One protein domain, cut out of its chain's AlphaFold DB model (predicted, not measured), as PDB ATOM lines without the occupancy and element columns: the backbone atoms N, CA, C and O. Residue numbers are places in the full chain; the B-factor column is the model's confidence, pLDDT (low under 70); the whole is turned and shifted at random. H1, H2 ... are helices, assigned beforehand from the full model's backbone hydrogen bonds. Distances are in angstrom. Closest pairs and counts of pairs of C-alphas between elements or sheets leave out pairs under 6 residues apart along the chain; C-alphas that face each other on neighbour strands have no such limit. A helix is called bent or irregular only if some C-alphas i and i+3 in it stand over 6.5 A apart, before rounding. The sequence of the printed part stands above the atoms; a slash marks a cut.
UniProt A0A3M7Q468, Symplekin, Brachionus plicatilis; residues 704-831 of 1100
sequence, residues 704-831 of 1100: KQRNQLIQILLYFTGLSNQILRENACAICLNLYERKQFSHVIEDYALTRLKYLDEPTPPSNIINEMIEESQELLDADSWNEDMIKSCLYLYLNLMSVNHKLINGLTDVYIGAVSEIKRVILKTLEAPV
ATOM      1  N   LYS A 704     -16.203  16.432  14.514       74.31
ATOM      2  CA  LYS A 704     -16.266  16.663  13.050       74.31
ATOM      3  C   LYS A 704     -17.345  17.653  12.595       74.31
ATOM      4  O   LYS A 704     -17.145  18.343  11.607       74.31
ATOM      5  N   GLN A 705     -18.482  17.705  13.289       79.00
ATOM      6  CA  GLN A 705     -19.646  18.535  12.914       79.00
ATOM      7  C   GLN A 705     -19.845  19.726  13.865       79.00
ATOM      8  O   GLN A 705     -20.831  20.455  13.788       79.00
ATOM      9  N   ARG A 706     -18.878  19.934  14.765       81.75
ATOM     10  CA  ARG A 706     -18.863  20.959  15.809       81.75
ATOM     11  C   ARG A 706     -19.157  22.359  15.276       81.75
ATOM     12  O   ARG A 706     -19.966  23.056  15.872       81.75
ATOM     13  N   ASN A 707     -18.552  22.751  14.154       82.62
ATOM     14  CA  ASN A 707     -18.720  24.099  13.602       82.62
ATOM     15  C   ASN A 707     -20.161  24.347  13.120       82.62
ATOM     16  O   ASN A 707     -20.738  25.376  13.461       82.62
ATOM     17  N   GLN A 708     -20.771  23.377  12.428       81.75
ATOM     18  CA  GLN A 708     -22.179  23.438  12.001       81.75
ATOM     19  C   GLN A 708     -23.125  23.504  13.215       81.75
ATOM     20  O   GLN A 708     -24.028  24.335  13.271       81.75
ATOM     21  N   LEU A 709     -22.882  22.677  14.239       83.94
ATOM     22  CA  LEU A 709     -23.690  22.653  15.465       83.94
ATOM     23  C   LEU A 709     -23.561  23.950  16.289       83.94
ATOM     24  O   LEU A 709     -24.554  24.434  16.833       83.94
ATOM     25  N   ILE A 710     -22.365  24.545  16.353       85.50
ATOM     26  CA  ILE A 710     -22.142  25.850  16.995       85.50
ATOM     27  C   ILE A 710     -22.850  26.963  16.217       85.50
ATOM     28  O   ILE A 710     -23.493  27.799  16.841       85.50
ATOM     29  N   GLN A 711     -22.808  26.963  14.881       84.38
ATOM     30  CA  GLN A 711     -23.550  27.935  14.066       84.38
ATOM     31  C   GLN A 711     -25.063  27.868  14.327       84.38
ATOM     32  O   GLN A 711     -25.699  28.908  14.487       84.38
ATOM     33  N   ILE A 712     -25.628  26.663  14.477       82.50
ATOM     34  CA  ILE A 712     -27.036  26.472  14.862       82.50
ATOM     35  C   ILE A 712     -27.313  27.064  16.255       82.50
ATOM     36  O   ILE A 712     -28.284  27.801  16.422       82.50
ATOM     37  N   LEU A 713     -26.449  26.818  17.247       85.50
ATOM     38  CA  LEU A 713     -26.583  27.417  18.584       85.50
ATOM     39  C   LEU A 713     -26.489  28.956  18.544       85.50
ATOM     40  O   LEU A 713     -27.266  29.640  19.210       85.50
ATOM     41  N   LEU A 714     -25.570  29.503  17.746       84.50
ATOM     42  CA  LEU A 714     -25.374  30.943  17.576       84.50
ATOM     43  C   LEU A 714     -26.558  31.614  16.857       84.50
ATOM     44  O   LEU A 714     -26.930  32.726  17.239       84.50
ATOM     45  N   TYR A 715     -27.222  30.939  15.912       82.44
ATOM     46  CA  TYR A 715     -28.492  31.397  15.325       82.44
ATOM     47  C   TYR A 715     -29.577  31.577  16.404       82.44
ATOM     48  O   TYR A 715     -30.226  32.620  16.448       82.44
ATOM     49  N   PHE A 716     -29.707  30.648  17.362       81.44
ATOM     50  CA  PHE A 716     -30.668  30.791  18.472       81.44
ATOM     51  C   PHE A 716     -30.407  32.002  19.384       81.44
ATOM     52  O   PHE A 716     -31.328  32.460  20.060       81.44
ATOM     53  N   THR A 717     -29.193  32.568  19.391       80.88
ATOM     54  CA  THR A 717     -28.903  33.814  20.131       80.88
ATOM     55  C   THR A 717     -29.445  35.074  19.441       80.88
ATOM     56  O   THR A 717     -29.618  36.094  20.108       80.88
ATOM     57  N   GLY A 718     -29.752  35.002  18.139       74.56
ATOM     58  CA  GLY A 718     -30.294  36.105  17.336       74.56
ATOM     59  C   GLY A 718     -31.824  36.136  17.221       74.56
ATOM     60  O   GLY A 718     -32.364  37.084  16.654       74.56
ATOM     61  N   LEU A 719     -32.543  35.145  17.754       75.12
ATOM     62  CA  LEU A 719     -34.008  35.089  17.664       75.12
ATOM     63  C   LEU A 719     -34.702  36.142  18.538       75.12
ATOM     64  O   LEU A 719     -34.218  36.493  19.618       75.12
ATOM     65  N   SER A 720     -35.880  36.600  18.109       65.12
ATOM     66  CA  SER A 720     -36.733  37.537  18.851       65.12
ATOM     67  C   SER A 720     -37.317  36.912  20.125       65.12
ATOM     68  O   SER A 720     -37.428  37.599  21.149       65.12
ATOM     69  N   ASN A 721     -37.590  35.601  20.121       76.50
ATOM     70  CA  ASN A 721     -38.104  34.871  21.282       76.50
ATOM     71  C   ASN A 721     -37.127  34.922  22.475       76.50
ATOM     72  O   ASN A 721     -36.098  34.241  22.505       76.50
ATOM     73  N   GLN A 722     -37.499  35.700  23.497       77.81
ATOM     74  CA  GLN A 722     -36.686  35.943  24.689       77.81
ATOM     75  C   GLN A 722     -36.251  34.657  25.404       77.81
ATOM     76  O   GLN A 722     -35.098  34.559  25.813       77.81
ATOM     77  N   ILE A 723     -37.141  33.670  25.524       78.44
ATOM     78  CA  ILE A 723     -36.881  32.448  26.294       78.44
ATOM     79  C   ILE A 723     -35.842  31.571  25.581       78.44
ATOM     80  O   ILE A 723     -34.925  31.055  26.220       78.44
ATOM     81  N   LEU A 724     -35.948  31.422  24.255       79.94
ATOM     82  CA  LEU A 724     -34.961  30.677  23.465       79.94
ATOM     83  C   LEU A 724     -33.598  31.377  23.501       79.94
ATOM     84  O   LEU A 724     -32.587  30.735  23.787       79.94
ATOM     85  N   ARG A 725     -33.590  32.700  23.299       84.44
ATOM     86  CA  ARG A 725     -32.382  33.531  23.299       84.44
ATOM     87  C   ARG A 725     -31.641  33.503  24.637       84.44
ATOM     88  O   ARG A 725     -30.418  33.373  24.648       84.44
ATOM     89  N   GLU A 726     -32.358  33.588  25.758       81.75
ATOM     90  CA  GLU A 726     -31.777  33.514  27.107       81.75
ATOM     91  C   GLU A 726     -31.088  32.170  27.367       81.75
ATOM     92  O   GLU A 726     -29.942  32.143  27.818       81.75
ATOM     93  N   ASN A 727     -31.736  31.060  27.004       83.00
ATOM     94  CA  ASN A 727     -31.159  29.724  27.166       83.00
ATOM     95  C   ASN A 727     -29.990  29.471  26.199       83.00
ATOM     96  O   ASN A 727     -28.967  28.929  26.617       83.00
ATOM     97  N   ALA A 728     -30.089  29.917  24.942       85.12
ATOM     98  CA  ALA A 728     -28.989  29.854  23.980       85.12
ATOM     99  C   ALA A 728     -27.755  30.613  24.492       85.12
ATOM    100  O   ALA A 728     -26.654  30.069  24.506       85.12
ATOM    101  N   CYS A 729     -27.943  31.837  24.998       84.81
ATOM    102  CA  CYS A 729     -26.849  32.636  25.548       84.81
ATOM    103  C   CYS A 729     -26.256  32.023  26.823       84.81
ATOM    104  O   CYS A 729     -25.039  32.040  26.979       84.81
ATOM    105  N   ALA A 730     -27.071  31.435  27.706       85.19
ATOM    106  CA  ALA A 730     -26.570  30.711  28.877       85.19
ATOM    107  C   ALA A 730     -25.698  29.501  28.481       85.19
ATOM    108  O   ALA A 730     -24.639  29.284  29.067       85.19
ATOM    109  N   ILE A 731     -26.091  28.753  27.445       83.19
ATOM    110  CA  ILE A 731     -25.280  27.654  26.900       83.19
ATOM    111  C   ILE A 731     -23.992  28.194  26.262       83.19
ATOM    112  O   ILE A 731     -22.922  27.650  26.530       83.19
ATOM    113  N   CYS A 732     -24.053  29.284  25.489       86.25
ATOM    114  CA  CYS A 732     -22.861  29.927  24.931       86.25
ATOM    115  C   CYS A 732     -21.882  30.393  26.018       86.25
ATOM    116  O   CYS A 732     -20.684  30.201  25.849       86.25
ATOM    117  N   LEU A 733     -22.360  30.936  27.144       85.62
ATOM    118  CA  LEU A 733     -21.510  31.293  28.289       85.62
ATOM    119  C   LEU A 733     -20.817  30.058  28.889       85.62
ATOM    120  O   LEU A 733     -19.604  30.072  29.077       85.62
ATOM    121  N   ASN A 734     -21.558  28.966  29.105       85.56
ATOM    122  CA  ASN A 734     -21.005  27.709  29.628       85.56
ATOM    123  C   ASN A 734     -19.993  27.054  28.660       85.56
ATOM    124  O   ASN A 734     -19.087  26.335  29.085       85.56
ATOM    125  N   LEU A 735     -20.148  27.259  27.345       84.00
ATOM    126  CA  LEU A 735     -19.171  26.824  26.344       84.00
ATOM    127  C   LEU A 735     -17.963  27.770  26.289       84.00
ATOM    128  O   LEU A 735     -16.842  27.288  26.149       84.00
ATOM    129  N   TYR A 736     -18.170  29.077  26.450       84.69
ATOM    130  CA  TYR A 736     -17.131  30.108  26.422       84.69
ATOM    131  C   TYR A 736     -16.078  29.937  27.535       84.69
ATOM    132  O   TYR A 736     -14.900  30.195  27.293       84.69
ATOM    133  N   GLU A 737     -16.451  29.401  28.707       78.94
ATOM    134  CA  GLU A 737     -15.492  28.996  29.757       78.94
ATOM    135  C   GLU A 737     -14.419  28.006  29.256       78.94
ATOM    136  O   GLU A 737     -13.329  27.908  29.824       78.94
ATOM    137  N   ARG A 738     -14.693  27.269  28.172       80.06
ATOM    138  CA  ARG A 738     -13.729  26.384  27.518       80.06
ATOM    139  C   ARG A 738     -13.047  27.155  26.385       80.06
ATOM    140  O   ARG A 738     -13.642  27.324  25.322       80.06
ATOM    141  N   LYS A 739     -11.769  27.518  26.570       75.19
ATOM    142  CA  LYS A 739     -10.924  28.264  25.603       75.19
ATOM    143  C   LYS A 739     -11.115  27.838  24.129       75.19
ATOM    144  O   LYS A 739     -11.174  28.686  23.252       75.19
ATOM    145  N   GLN A 740     -11.300  26.541  23.850       76.50
ATOM    146  CA  GLN A 740     -11.549  26.006  22.496       76.50
ATOM    147  C   GLN A 740     -12.757  26.614  21.745       76.50
ATOM    148  O   GLN A 740     -12.813  26.524  20.523       76.50
ATOM    149  N   PHE A 741     -13.742  27.179  22.453       80.81
ATOM    150  CA  PHE A 741     -14.939  27.791  21.862       80.81
ATOM    151  C   PHE A 741     -14.945  29.323  21.969       80.81
ATOM    152  O   PHE A 741     -15.764  29.962  21.307       80.81
ATOM    153  N   SER A 742     -14.057  29.922  22.774       82.06
ATOM    154  CA  SER A 742     -14.125  31.348  23.113       82.06
ATOM    155  C   SER A 742     -14.002  32.241  21.879       82.06
ATOM    156  O   SER A 742     -14.877  33.072  21.656       82.06
ATOM    157  N   HIS A 743     -12.998  31.998  21.031       84.62
ATOM    158  CA  HIS A 743     -12.758  32.764  19.803       84.62
ATOM    159  C   HIS A 743     -13.944  32.709  18.828       84.62
ATOM    160  O   HIS A 743     -14.327  33.729  18.268       84.62
ATOM    161  N   VAL A 744     -14.551  31.534  18.617       84.69
ATOM    162  CA  VAL A 744     -15.669  31.370  17.664       84.69
ATOM    163  C   VAL A 744     -16.917  32.122  18.141       84.69
ATOM    164  O   VAL A 744     -17.634  32.718  17.341       84.69
ATOM    165  N   ILE A 745     -17.168  32.115  19.454       86.44
ATOM    166  CA  ILE A 745     -18.305  32.808  20.066       86.44
ATOM    167  C   ILE A 745     -18.060  34.329  20.115       86.44
ATOM    168  O   ILE A 745     -18.979  35.099  19.834       86.44
ATOM    169  N   GLU A 746     -16.834  34.774  20.423       86.69
ATOM    170  CA  GLU A 746     -16.451  36.194  20.405       86.69
ATOM    171  C   GLU A 746     -16.483  36.799  19.003       86.69
ATOM    172  O   GLU A 746     -17.054  37.872  18.839       86.69
ATOM    173  N   ASP A 747     -15.926  36.125  17.996       85.69
ATOM    174  CA  ASP A 747     -15.871  36.632  16.620       85.69
ATOM    175  C   ASP A 747     -17.278  36.807  16.022       85.69
ATOM    176  O   ASP A 747     -17.603  37.850  15.448       85.69
ATOM    177  N   TYR A 748     -18.180  35.851  16.277       86.25
ATOM    178  CA  TYR A 748     -19.594  35.987  15.921       86.25
ATOM    179  C   TYR A 748     -20.278  37.147  16.663       86.25
ATOM    180  O   TYR A 748     -21.012  37.925  16.050       86.25
ATOM    181  N   ALA A 749     -20.033  37.301  17.969       86.62
ATOM    182  CA  ALA A 749     -20.626  38.380  18.760       86.62
ATOM    183  C   ALA A 749     -20.091  39.770  18.358       86.62
ATOM    184  O   ALA A 749     -20.862  40.726  18.302       86.62
ATOM    185  N   LEU A 750     -18.800  39.884  18.033       85.81
ATOM    186  CA  LEU A 750     -18.169  41.095  17.496       85.81
ATOM    187  C   LEU A 750     -18.696  41.430  16.098       85.81
ATOM    188  O   LEU A 750     -18.965  42.593  15.812       85.81
ATOM    189  N   THR A 751     -18.888  40.423  15.245       85.31
ATOM    190  CA  THR A 751     -19.481  40.595  13.910       85.31
ATOM    191  C   THR A 751     -20.926  41.088  14.008       85.31
ATOM    192  O   THR A 751     -21.280  42.067  13.356       85.31
ATOM    193  N   ARG A 752     -21.744  40.490  14.888       82.81
ATOM    194  CA  ARG A 752     -23.114  40.959  15.167       82.81
ATOM    195  C   ARG A 752     -23.146  42.372  15.753       82.81
ATOM    196  O   ARG A 752     -24.049  43.127  15.413       82.81
ATOM    197  N   LEU A 753     -22.179  42.741  16.597       85.44
ATOM    198  CA  LEU A 753     -22.084  44.092  17.153       85.44
ATOM    199  C   LEU A 753     -21.746  45.135  16.071       85.44
ATOM    200  O   LEU A 753     -22.412  46.164  16.015       85.44
ATOM    201  N   LYS A 754     -20.772  44.854  15.194       84.81
ATOM    202  CA  LYS A 754     -20.364  45.744  14.087       84.81
ATOM    203  C   LYS A 754     -21.494  46.059  13.108       84.81
ATOM    204  O   LYS A 754     -21.507  47.133  12.526       84.81
ATOM    205  N   TYR A 755     -22.474  45.166  12.953       83.69
ATOM    206  CA  TYR A 755     -23.655  45.466  12.141       83.69
ATOM    207  C   TYR A 755     -24.442  46.690  12.638       83.69
ATOM    208  O   TYR A 755     -25.164  47.274  11.847       83.69
ATOM    209  N   LEU A 756     -24.297  47.107  13.903       82.44
ATOM    210  CA  LEU A 756     -24.951  48.303  14.452       82.44
ATOM    211  C   LEU A 756     -24.232  49.624  14.116       82.44
ATOM    212  O   LEU A 756     -24.770  50.687  14.431       82.44
ATOM    213  N   ASP A 757     -23.047  49.568  13.496       81.00
ATOM    214  CA  ASP A 757     -22.391  50.741  12.902       81.00
ATOM    215  C   ASP A 757     -22.993  51.097  11.527       81.00
ATOM    216  O   ASP A 757     -22.869  52.236  11.075       81.00
ATOM    217  N   GLU A 758     -23.665  50.145  10.867       79.19
ATOM    218  CA  GLU A 758     -24.301  50.356   9.565       79.19
ATOM    219  C   GLU A 758     -25.628  51.133   9.700       79.19
ATOM    220  O   GLU A 758     -26.431  50.879  10.610       79.19
ATOM    221  N   PRO A 759     -25.919  52.078   8.783       69.00
ATOM    222  CA  PRO A 759     -27.103  52.934   8.875       69.00
ATOM    223  C   PRO A 759     -28.423  52.170   8.689       69.00
ATOM    224  O   PRO A 759     -29.454  52.625   9.180       69.00
ATOM    225  N   THR A 760     -28.395  51.015   8.018       74.62
ATOM    226  CA  THR A 760     -29.546  50.133   7.781       74.62
ATOM    227  C   THR A 760     -29.227  48.691   8.198       74.62
ATOM    228  O   THR A 760     -28.062  48.283   8.165       74.62
ATOM    229  N   PRO A 761     -30.232  47.893   8.610       76.69
ATOM    230  CA  PRO A 761     -30.008  46.512   9.020       76.69
ATOM    231  C   PRO A 761     -29.535  45.622   7.851       76.69
ATOM    232  O   PRO A 761     -30.164  45.606   6.792       76.69
ATOM    233  N   PRO A 762     -28.467  44.819   8.026       76.38
ATOM    234  CA  PRO A 762     -28.025  43.863   7.014       76.38
ATOM    235  C   PRO A 762     -29.106  42.852   6.617       76.38
ATOM    236  O   PRO A 762     -29.826  42.321   7.467       76.38
ATOM    237  N   SER A 763     -29.135  42.487   5.331       66.94
ATOM    238  CA  SER A 763     -30.121  41.566   4.737       66.94
ATOM    239  C   SER A 763     -30.255  40.234   5.482       66.94
ATOM    240  O   SER A 763     -31.345  39.681   5.554       66.94
ATOM    241  N   ASN A 764     -29.171  39.739   6.086       70.62
ATOM    242  CA  ASN A 764     -29.184  38.505   6.873       70.62
ATOM    243  C   ASN A 764     -30.069  38.621   8.127       70.62
ATOM    244  O   ASN A 764     -30.825  37.702   8.412       70.62
ATOM    245  N   ILE A 765     -30.027  39.754   8.842       69.31
ATOM    246  CA  ILE A 765     -30.869  39.999  10.029       69.31
ATOM    247  C   ILE A 765     -32.333  40.174   9.621       69.31
ATOM    248  O   ILE A 765     -33.225  39.657  10.290       69.31
ATOM    249  N   ILE A 766     -32.579  40.865   8.502       67.19
ATOM    250  CA  ILE A 766     -33.922  41.025   7.936       67.19
ATOM    251  C   ILE A 766     -34.509  39.647   7.587       67.19
ATOM    252  O   ILE A 766     -35.605  39.322   8.034       67.19
ATOM    253  N   ASN A 767     -33.760  38.806   6.869       66.44
ATOM    254  CA  ASN A 767     -34.195  37.462   6.481       66.44
ATOM    255  C   ASN A 767     -34.428  36.546   7.698       66.44
ATOM    256  O   ASN A 767     -35.450  35.866   7.750       66.44
ATOM    257  N   GLU A 768     -33.538  36.565   8.699       66.56
ATOM    258  CA  GLU A 768     -33.709  35.811   9.953       66.56
ATOM    259  C   GLU A 768     -34.976  36.222  10.720       66.56
ATOM    260  O   GLU A 768     -35.630  35.369  11.320       66.56
ATOM    261  N   MET A 769     -35.349  37.507  10.691       63.97
ATOM    262  CA  MET A 769     -36.593  37.974  11.307       63.97
ATOM    263  C   MET A 769     -37.835  37.650  10.473       63.97
ATOM    264  O   MET A 769     -38.839  37.244  11.051       63.97
ATOM    265  N   ILE A 770     -37.771  37.752   9.141       62.25
ATOM    266  CA  ILE A 770     -38.870  37.350   8.243       62.25
ATOM    267  C   ILE A 770     -39.155  35.840   8.368       62.25
ATOM    268  O   ILE A 770     -40.321  35.442   8.401       62.25
ATOM    269  N   GLU A 771     -38.121  35.000   8.522       63.22
ATOM    270  CA  GLU A 771     -38.260  33.566   8.844       63.22
ATOM    271  C   GLU A 771     -39.006  33.304  10.167       63.22
ATOM    272  O   GLU A 771     -39.615  32.244  10.323       63.22
ATOM    273  N   GLU A 772     -38.924  34.216  11.143       59.88
ATOM    274  CA  GLU A 772     -39.503  34.029  12.480       59.88
ATOM    275  C   GLU A 772     -40.904  34.650  12.623       59.88
ATOM    276  O   GLU A 772     -41.767  34.037  13.254       59.88
ATOM    277  N   SER A 773     -41.151  35.830  12.041       59.22
ATOM    278  CA  SER A 773     -42.429  36.550  12.164       59.22
ATOM    279  C   SER A 773     -43.430  36.264  11.042       59.22
ATOM    280  O   SER A 773     -44.626  36.430  11.261       59.22
ATOM    281  N   GLN A 774     -42.967  35.853   9.852       59.81
ATOM    282  CA  GLN A 774     -43.750  35.826   8.602       59.81
ATOM    283  C   GLN A 774     -44.325  37.195   8.172       59.81
ATOM    284  O   GLN A 774     -45.128  37.268   7.241       59.81
ATOM    285  N   GLU A 775     -43.904  38.288   8.814       56.81
ATOM    286  CA  GLU A 775     -44.337  39.654   8.509       56.81
ATOM    287  C   GLU A 775     -43.312  40.358   7.610       56.81
ATOM    288  O   GLU A 775     -42.100  40.208   7.776       56.81
ATOM    289  N   LEU A 776     -43.799  41.151   6.651       56.12
ATOM    290  CA  LEU A 776     -42.953  42.017   5.830       56.12
ATOM    291  C   LEU A 776     -42.440  43.178   6.689       56.12
ATOM    292  O   LEU A 776     -43.228  43.996   7.162       56.12
ATOM    293  N   LEU A 777     -41.124  43.233   6.884       61.84
ATOM    294  CA  LEU A 777     -40.441  44.266   7.659       61.84
ATOM    295  C   LEU A 777     -39.867  45.339   6.726       61.84
ATOM    296  O   LEU A 777     -39.282  45.010   5.693       61.84
ATOM    297  N   ASP A 778     -39.991  46.611   7.112       60.03
ATOM    298  CA  ASP A 778     -39.391  47.732   6.384       60.03
ATOM    299  C   ASP A 778     -37.856  47.645   6.449       60.03
ATOM    300  O   ASP A 778     -37.247  47.869   7.497       60.03
ATOM    301  N   ALA A 779     -37.229  47.323   5.314       61.28
ATOM    302  CA  ALA A 779     -35.792  47.040   5.210       61.28
ATOM    303  C   ALA A 779     -34.872  48.234   5.544       61.28
ATOM    304  O   ALA A 779     -33.683  48.045   5.794       61.28
ATOM    305  N   ASP A 780     -35.419  49.451   5.571       61.56
ATOM    306  CA  ASP A 780     -34.667  50.700   5.728       61.56
ATOM    307  C   ASP A 780     -34.546  51.184   7.191       61.56
ATOM    308  O   ASP A 780     -33.972  52.245   7.432       61.56
ATOM    309  N   SER A 781     -35.083  50.456   8.186       71.31
ATOM    310  CA  SER A 781     -35.120  50.930   9.584       71.31
ATOM    311  C   SER A 781     -34.815  49.860  10.642       71.31
ATOM    312  O   SER A 781     -35.152  48.686  10.499       71.31
ATOM    313  N   TRP A 782     -34.164  50.273  11.735       78.81
ATOM    314  CA  TRP A 782     -33.760  49.390  12.833       78.81
ATOM    315  C   TRP A 782     -34.864  49.223  13.890       78.81
ATOM    316  O   TRP A 782     -35.119  50.124  14.689       78.81
ATOM    317  N   ASN A 783     -35.451  48.029  13.989       80.50
ATOM    318  CA  ASN A 783     -36.413  47.714  15.053       80.50
ATOM    319  C   ASN A 783     -35.740  47.428  16.413       80.50
ATOM    320  O   ASN A 783     -34.642  46.869  16.473       80.50
ATOM    321  N   GLU A 784     -36.431  47.732  17.528       78.12
ATOM    322  CA  GLU A 784     -35.902  47.513  18.893       78.12
ATOM    323  C   GLU A 784     -35.443  46.054  19.105       78.12
ATOM    324  O   GLU A 784     -34.429  45.812  19.764       78.12
ATOM    325  N   ASP A 785     -36.148  45.084  18.520       77.38
ATOM    326  CA  ASP A 785     -35.812  43.665  18.653       77.38
ATOM    327  C   ASP A 785     -34.666  43.214  17.729       77.38
ATOM    328  O   ASP A 785     -33.848  42.408  18.170       77.38
ATOM    329  N   MET A 786     -34.493  43.805  16.535       76.88
ATOM    330  CA  MET A 786     -33.291  43.596  15.697       76.88
ATOM    331  C   MET A 786     -32.024  44.031  16.444       76.88
ATOM    332  O   MET A 786     -31.025  43.309  16.492       76.88
ATOM    333  N   ILE A 787     -32.087  45.207  17.082       81.06
ATOM    334  CA  ILE A 787     -30.976  45.766  17.859       81.06
ATOM    335  C   ILE A 787     -30.677  44.871  19.072       81.06
ATOM    336  O   ILE A 787     -29.515  44.559  19.342       81.06
ATOM    337  N   LYS A 788     -31.708  44.395  19.791       81.56
ATOM    338  CA  LYS A 788     -31.523  43.430  20.890       81.56
ATOM    339  C   LYS A 788     -30.850  42.149  20.412       81.56
ATOM    340  O   LYS A 788     -29.909  41.722  21.073       81.56
ATOM    341  N   SER A 789     -31.293  41.556  19.305       79.31
ATOM    342  CA  SER A 789     -30.716  40.319  18.764       79.31
ATOM    343  C   SER A 789     -29.218  40.439  18.472       79.31
ATOM    344  O   SER A 789     -28.469  39.504  18.743       79.31
ATOM    345  N   CYS A 790     -28.759  41.603  18.009       82.19
ATOM    346  CA  CYS A 790     -27.335  41.866  17.790       82.19
ATOM    347  C   CYS A 790     -26.556  42.063  19.106       82.19
ATOM    348  O   CYS A 790     -25.434  41.580  19.248       82.19
ATOM    349  N   LEU A 791     -27.155  42.735  20.096       84.38
ATOM    350  CA  LEU A 791     -26.506  43.058  21.374       84.38
ATOM    351  C   LEU A 791     -26.496  41.910  22.396       84.38
ATOM    352  O   LEU A 791     -25.606  41.864  23.246       84.38
ATOM    353  N   TYR A 792     -27.495  41.023  22.400       83.69
ATOM    354  CA  TYR A 792     -27.808  40.204  23.580       83.69
ATOM    355  C   TYR A 792     -26.705  39.199  23.948       83.69
ATOM    356  O   TYR A 792     -26.390  39.043  25.132       83.69
ATOM    357  N   LEU A 793     -26.086  38.550  22.958       85.94
ATOM    358  CA  LEU A 793     -24.948  37.655  23.189       85.94
ATOM    359  C   LEU A 793     -23.724  38.443  23.682       85.94
ATOM    360  O   LEU A 793     -23.139  38.087  24.702       85.94
ATOM    361  N   TYR A 794     -23.391  39.552  23.014       87.44
ATOM    362  CA  TYR A 794     -22.246  40.404  23.353       87.44
ATOM    363  C   TYR A 794     -22.324  40.953  24.783       87.44
ATOM    364  O   TYR A 794     -21.374  40.858  25.561       87.44
ATOM    365  N   LEU A 795     -23.495  41.467  25.164       87.06
ATOM    366  CA  LEU A 795     -23.774  41.977  26.504       87.06
ATOM    367  C   LEU A 795     -23.690  40.887  27.581       87.06
ATOM    368  O   LEU A 795     -23.269  41.165  28.702       87.06
ATOM    369  N   ASN A 796     -24.050  39.640  27.265       84.94
ATOM    370  CA  ASN A 796     -23.851  38.528  28.193       84.94
ATOM    371  C   ASN A 796     -22.364  38.150  28.317       84.94
ATOM    372  O   ASN A 796     -21.879  38.019  29.442       84.94
ATOM    373  N   LEU A 797     -21.624  38.055  27.206       87.12
ATOM    374  CA  LEU A 797     -20.176  37.784  27.206       87.12
ATOM    375  C   LEU A 797     -19.382  38.848  27.977       87.12
ATOM    376  O   LEU A 797     -18.467  38.504  28.720       87.12
ATOM    377  N   MET A 798     -19.783  40.121  27.888       86.38
ATOM    378  CA  MET A 798     -19.174  41.235  28.629       86.38
ATOM    379  C   MET A 798     -19.164  41.026  30.152       86.38
ATOM    380  O   MET A 798     -18.268  41.522  30.830       86.38
ATOM    381  N   SER A 799     -20.122  40.265  30.701       84.81
ATOM    382  CA  SER A 799     -20.129  39.942  32.133       84.81
ATOM    383  C   SER A 799     -19.012  38.978  32.560       84.81
ATOM    384  O   SER A 799     -18.624  38.996  33.728       84.81
ATOM    385  N   VAL A 800     -18.457  38.206  31.616       84.50
ATOM    386  CA  VAL A 800     -17.336  37.271  31.819       84.50
ATOM    387  C   VAL A 800     -16.015  37.894  31.354       84.50
ATOM    388  O   VAL A 800     -15.051  37.926  32.116       84.50
ATOM    389  N   ASN A 801     -15.968  38.450  30.138       85.88
ATOM    390  CA  ASN A 801     -14.802  39.149  29.595       85.88
ATOM    391  C   ASN A 801     -15.024  40.668  29.594       85.88
ATOM    392  O   ASN A 801     -15.584  41.249  28.662       85.88
ATOM    393  N   HIS A 802     -14.535  41.334  30.643       87.44
ATOM    394  CA  HIS A 802     -14.784  42.765  30.861       87.44
ATOM    395  C   HIS A 802     -14.103  43.679  29.829       87.44
ATOM    396  O   HIS A 802     -14.501  44.834  29.695       87.44
ATOM    397  N   LYS A 803     -13.122  43.180  29.060       86.06
ATOM    398  CA  LYS A 803     -12.437  43.950  28.001       86.06
ATOM    399  C   LYS A 803     -13.360  44.299  26.828       86.06
ATOM    400  O   LYS A 803     -13.118  45.287  26.138       86.06
ATOM    401  N   LEU A 804     -14.434  43.527  26.632       85.62
ATOM    402  CA  LEU A 804     -15.439  43.753  25.587       85.62
ATOM    403  C   LEU A 804     -16.208  45.078  25.768       85.62
ATOM    404  O   LEU A 804     -16.873  45.541  24.847       85.62
ATOM    405  N   ILE A 805     -16.104  45.753  26.917       86.12
ATOM    406  CA  ILE A 805     -16.744  47.063  27.089       86.12
ATOM    407  C   ILE A 805     -16.190  48.143  26.142       86.12
ATOM    408  O   ILE A 805     -16.924  49.053  25.755       86.12
ATOM    409  N   ASN A 806     -14.929  48.018  25.719       85.44
ATOM    410  CA  ASN A 806     -14.306  48.969  24.800       85.44
ATOM    411  C   ASN A 806     -14.982  48.908  23.418       85.44
ATOM    412  O   ASN A 806     -15.435  49.934  22.927       85.44
ATOM    413  N   GLY A 807     -15.200  47.703  22.876       82.62
ATOM    414  CA  GLY A 807     -15.890  47.524  21.593       82.62
ATOM    415  C   GLY A 807     -17.348  48.001  21.602       82.62
ATOM    416  O   GLY A 807     -17.803  48.582  20.621       82.62
ATOM    417  N   LEU A 808     -18.073  47.850  22.721       87.31
ATOM    418  CA  LEU A 808     -19.398  48.478  22.862       87.31
ATOM    419  C   LEU A 808     -19.306  50.011  22.874       87.31
ATOM    420  O   LEU A 808     -20.205  50.675  22.369       87.31
ATOM    421  N   THR A 809     -18.251  50.571  23.468       86.00
ATOM    422  CA  THR A 809     -18.053  52.025  23.538       86.00
ATOM    423  C   THR A 809     -17.772  52.600  22.152       86.00
ATOM    424  O   THR A 809     -18.379  53.609  21.802       86.00
ATOM    425  N   ASP A 810     -16.933  51.941  21.352       85.62
ATOM    426  CA  ASP A 810     -16.614  52.359  19.981       85.62
ATOM    427  C   ASP A 810     -17.883  52.424  19.111       85.62
ATOM    428  O   ASP A 810     -18.206  53.474  18.550       85.62
ATOM    429  N   VAL A 811     -18.680  51.349  19.115       85.69
ATOM    430  CA  VAL A 811     -19.968  51.268  18.397       85.69
ATOM    431  C   VAL A 811     -20.985  52.270  18.954       85.69
ATOM    432  O   VAL A 811     -21.725  52.913  18.208       85.69
ATOM    433  N   TYR A 812     -20.997  52.502  20.272       87.38
ATOM    434  CA  TYR A 812     -21.856  53.525  20.873       87.38
ATOM    435  C   TYR A 812     -21.523  54.940  20.383       87.38
ATOM    436  O   TYR A 812     -22.419  55.775  20.361       87.38
ATOM    437  N   ILE A 813     -20.293  55.255  19.970       87.06
ATOM    438  CA  ILE A 813     -19.978  56.583  19.416       87.06
ATOM    439  C   ILE A 813     -20.659  56.749  18.050       87.06
ATOM    440  O   ILE A 813     -21.385  57.734  17.854       87.06
ATOM    441  N   GLY A 814     -20.482  55.774  17.150       81.62
ATOM    442  CA  GLY A 814     -21.017  55.783  15.782       81.62
ATOM    443  C   GLY A 814     -22.540  55.633  15.685       81.62
ATOM    444  O   GLY A 814     -23.164  56.252  14.826       81.62
ATOM    445  N   ALA A 815     -23.153  54.889  16.608       84.56
ATOM    446  CA  ALA A 815     -24.555  54.478  16.539       84.56
ATOM    447  C   ALA A 815     -25.598  55.616  16.434       84.56
ATOM    448  O   ALA A 815     -25.466  56.702  17.013       84.56
ATOM    449  N   VAL A 816     -26.720  55.315  15.775       84.62
ATOM    450  CA  VAL A 816     -27.908  56.187  15.677       84.62
ATOM    451  C   VAL A 816     -28.596  56.348  17.048       84.62
ATOM    452  O   VAL A 816     -28.438  55.525  17.952       84.62
ATOM    453  N   SER A 817     -29.375  57.420  17.234       84.00
ATOM    454  CA  SER A 817     -30.078  57.748  18.490       84.00
ATOM    455  C   SER A 817     -30.980  56.624  19.024       84.00
ATOM    456  O   SER A 817     -31.077  56.433  20.239       84.00
ATOM    457  N   GLU A 818     -31.614  55.861  18.135       83.12
ATOM    458  CA  GLU A 818     -32.470  54.720  18.474       83.12
ATOM    459  C   GLU A 818     -31.647  53.554  19.031       83.12
ATOM    460  O   GLU A 818     -31.910  53.098  20.145       83.12
ATOM    461  N   ILE A 819     -30.569  53.165  18.342       84.56
ATOM    462  CA  ILE A 819     -29.605  52.153  18.805       84.56
ATOM    463  C   ILE A 819     -29.012  52.559  20.165       84.56
ATOM    464  O   ILE A 819     -29.045  51.770  21.114       84.56
ATOM    465  N   LYS A 820     -28.576  53.819  20.317       87.19
ATOM    466  CA  LYS A 820     -28.091  54.386  21.593       87.19
ATOM    467  C   LYS A 820     -29.115  54.221  22.723       87.19
ATOM    468  O   LYS A 820     -28.756  53.806  23.826       87.19
ATOM    469  N   ARG A 821     -30.401  54.478  22.459       87.06
ATOM    470  CA  ARG A 821     -31.490  54.301  23.438       87.06
ATOM    471  C   ARG A 821     -31.677  52.836  23.845       87.06
ATOM    472  O   ARG A 821     -31.910  52.576  25.028       87.06
ATOM    473  N   VAL A 822     -31.572  51.892  22.907       85.69
ATOM    474  CA  VAL A 822     -31.692  50.453  23.203       85.69
ATOM    475  C   VAL A 822     -30.494  49.956  24.014       85.69
ATOM    476  O   VAL A 822     -30.711  49.298  25.032       85.69
ATOM    477  N   ILE A 823     -29.263  50.347  23.658       88.31
ATOM    478  CA  ILE A 823     -28.044  50.017  24.424       88.31
ATOM    479  C   ILE A 823     -28.185  50.465  25.888       88.31
ATOM    480  O   ILE A 823     -28.030  49.656  26.802       88.31
ATOM    481  N   LEU A 824     -28.564  51.723  26.146       87.75
ATOM    482  CA  LEU A 824     -28.712  52.252  27.516       87.75
ATOM    483  C   LEU A 824     -29.802  51.543  28.352       87.75
ATOM    484  O   LEU A 824     -29.755  51.582  29.590       87.75
ATOM    485  N   LYS A 825     -30.782  50.914  27.687       88.00
ATOM    486  CA  LYS A 825     -31.877  50.135  28.289       88.00
ATOM    487  C   LYS A 825     -31.435  48.707  28.633       88.00
ATOM    488  O   LYS A 825     -31.789  48.218  29.702       88.00
ATOM    489  N   THR A 826     -30.652  48.050  27.776       85.81
ATOM    490  CA  THR A 826     -30.198  46.655  27.963       85.81
ATOM    491  C   THR A 826     -28.943  46.512  28.834       85.81
ATOM    492  O   THR A 826     -28.726  45.449  29.414       85.81
ATOM    493  N   LEU A 827     -28.159  47.582  29.000       87.75
ATOM    494  CA  LEU A 827     -26.891  47.605  29.749       87.75
ATOM    495  C   LEU A 827     -27.002  47.281  31.256       87.75
ATOM    496  O   LEU A 827     -26.001  46.973  31.904       87.75
ATOM    497  N   GLU A 828     -28.204  47.339  31.836       86.62
ATOM    498  CA  GLU A 828     -28.404  47.220  33.285       86.62
ATOM    499  C   GLU A 828     -27.981  45.860  33.866       86.62
ATOM    500  O   GLU A 828     -27.277  45.819  34.877       86.62
ATOM    501  N   ALA A 829     -28.380  44.750  33.240       85.38
ATOM    502  CA  ALA A 829     -28.058  43.415  33.746       85.38
ATOM    503  C   ALA A 829     -26.565  43.038  33.587       85.38
ATOM    504  O   ALA A 829     -25.993  42.545  34.561       85.38
ATOM    505  N   PRO A 830     -25.896  43.296  32.440       86.50
ATOM    506  CA  PRO A 830     -24.453  43.087  32.285       86.50
ATOM    507  C   PRO A 830     -23.609  43.833  33.320       86.50
ATOM    508  O   PRO A 830     -22.817  43.213  34.026       86.50
ATOM    509  N   VAL A 831     -23.818  45.144  33.477       86.75
ATOM    510  CA  VAL A 831     -22.995  45.975  34.374       86.75
ATOM    511  C   VAL A 831     -23.202  45.587  35.843       86.75
ATOM    512  O   VAL A 831     -22.239  45.564  36.610       86.75
TER     513      VAL A 831
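This is residues 704 to 831 of the 1100 residues of the protein "Symplekin" of Brachionus plicatilis (UniProt A0A3M7Q468). A bundle of five helices, H1, H2, H3, H5 and H6, runs up and down, each helix against the one before it in the bundle, with H5 in the middle. H7 and the short H8 pack on H5, while H4 sits off to the side near one end of H5. The printed part has 128 residues with eight named helices, H1 to H8 along the chain, and no named strand; the class is all helix. It is compact and rounded, with a radius of gyration of the C-alphas of 14.2 A and spans of 38 by 32 by 23 A.

H1, residues 704 to 717, and H2, residues 722 to 736, form a helical hairpin at a steep tilt of 42 degrees; H1 touches with residues 713 to 717 alone, closest at the C-alphas of Thr 717 and Arg 725, 4.7 A. Residues 732 to 736 of H2 touch residues 741 to 745 of H3, residues 739 to 757; the closest C-alphas are Tyr 736 and Ser 742, 4.6 A. H4, residues 763 to 773, is close to but not clearly touching H5, residues 784 to 798, with the C-alphas of Ile 765 and Met 786 closest at 7.1 A. H5 is the hub, touching six helices. It touches H3, closest at the C-alphas of Arg 752 and Cys 790, 5.1 A, opposite ways. H5 and H6, residues 802 to 814, touch only at the corner, closest at the C-alphas of Met 798 and Leu 804, 5.4 A. H7, residues 817 to 826, touches H5, closest at the C-alphas of Ile 787 and Ile 819, 6.6 A. H8, residues 828 to 831, only just touches H5, with 3 pairs of C-alphas within 8 A, closest at Leu 795 and Pro 830, 5.9 A. H2, H4 and H7 have every O i to N i+4 pair within hydrogen-bond range; H1 has 8 of 10, H3 11 of 15, H5 9 of 11 and H6 6 of 9, and H8 is too short for such a pair.

H1 begins at C-alpha 704 (-16.266, 16.663, 13.050) and is 22.4 A long, H2 20.5 A, H3 28.2 A, H5 20.3 A and H6 20.9 A. H1, H3 and H5 are irregular: C-alphas 704 and 707 are 7.8 A apart, 740 and 743 7.4 A, 790 and 793 7.3 A. H8 ends at C-alpha 831 (-22.995, 45.975, 34.374).

The two C-alphas farthest apart, Lys 704 and Ser 817, are 43.7 A apart. The printed part has no cut and no long link. The mean pLDDT of the printed part is 80.1; 19 residues are under 70, namely 720, 759, 763 and 765 to 780.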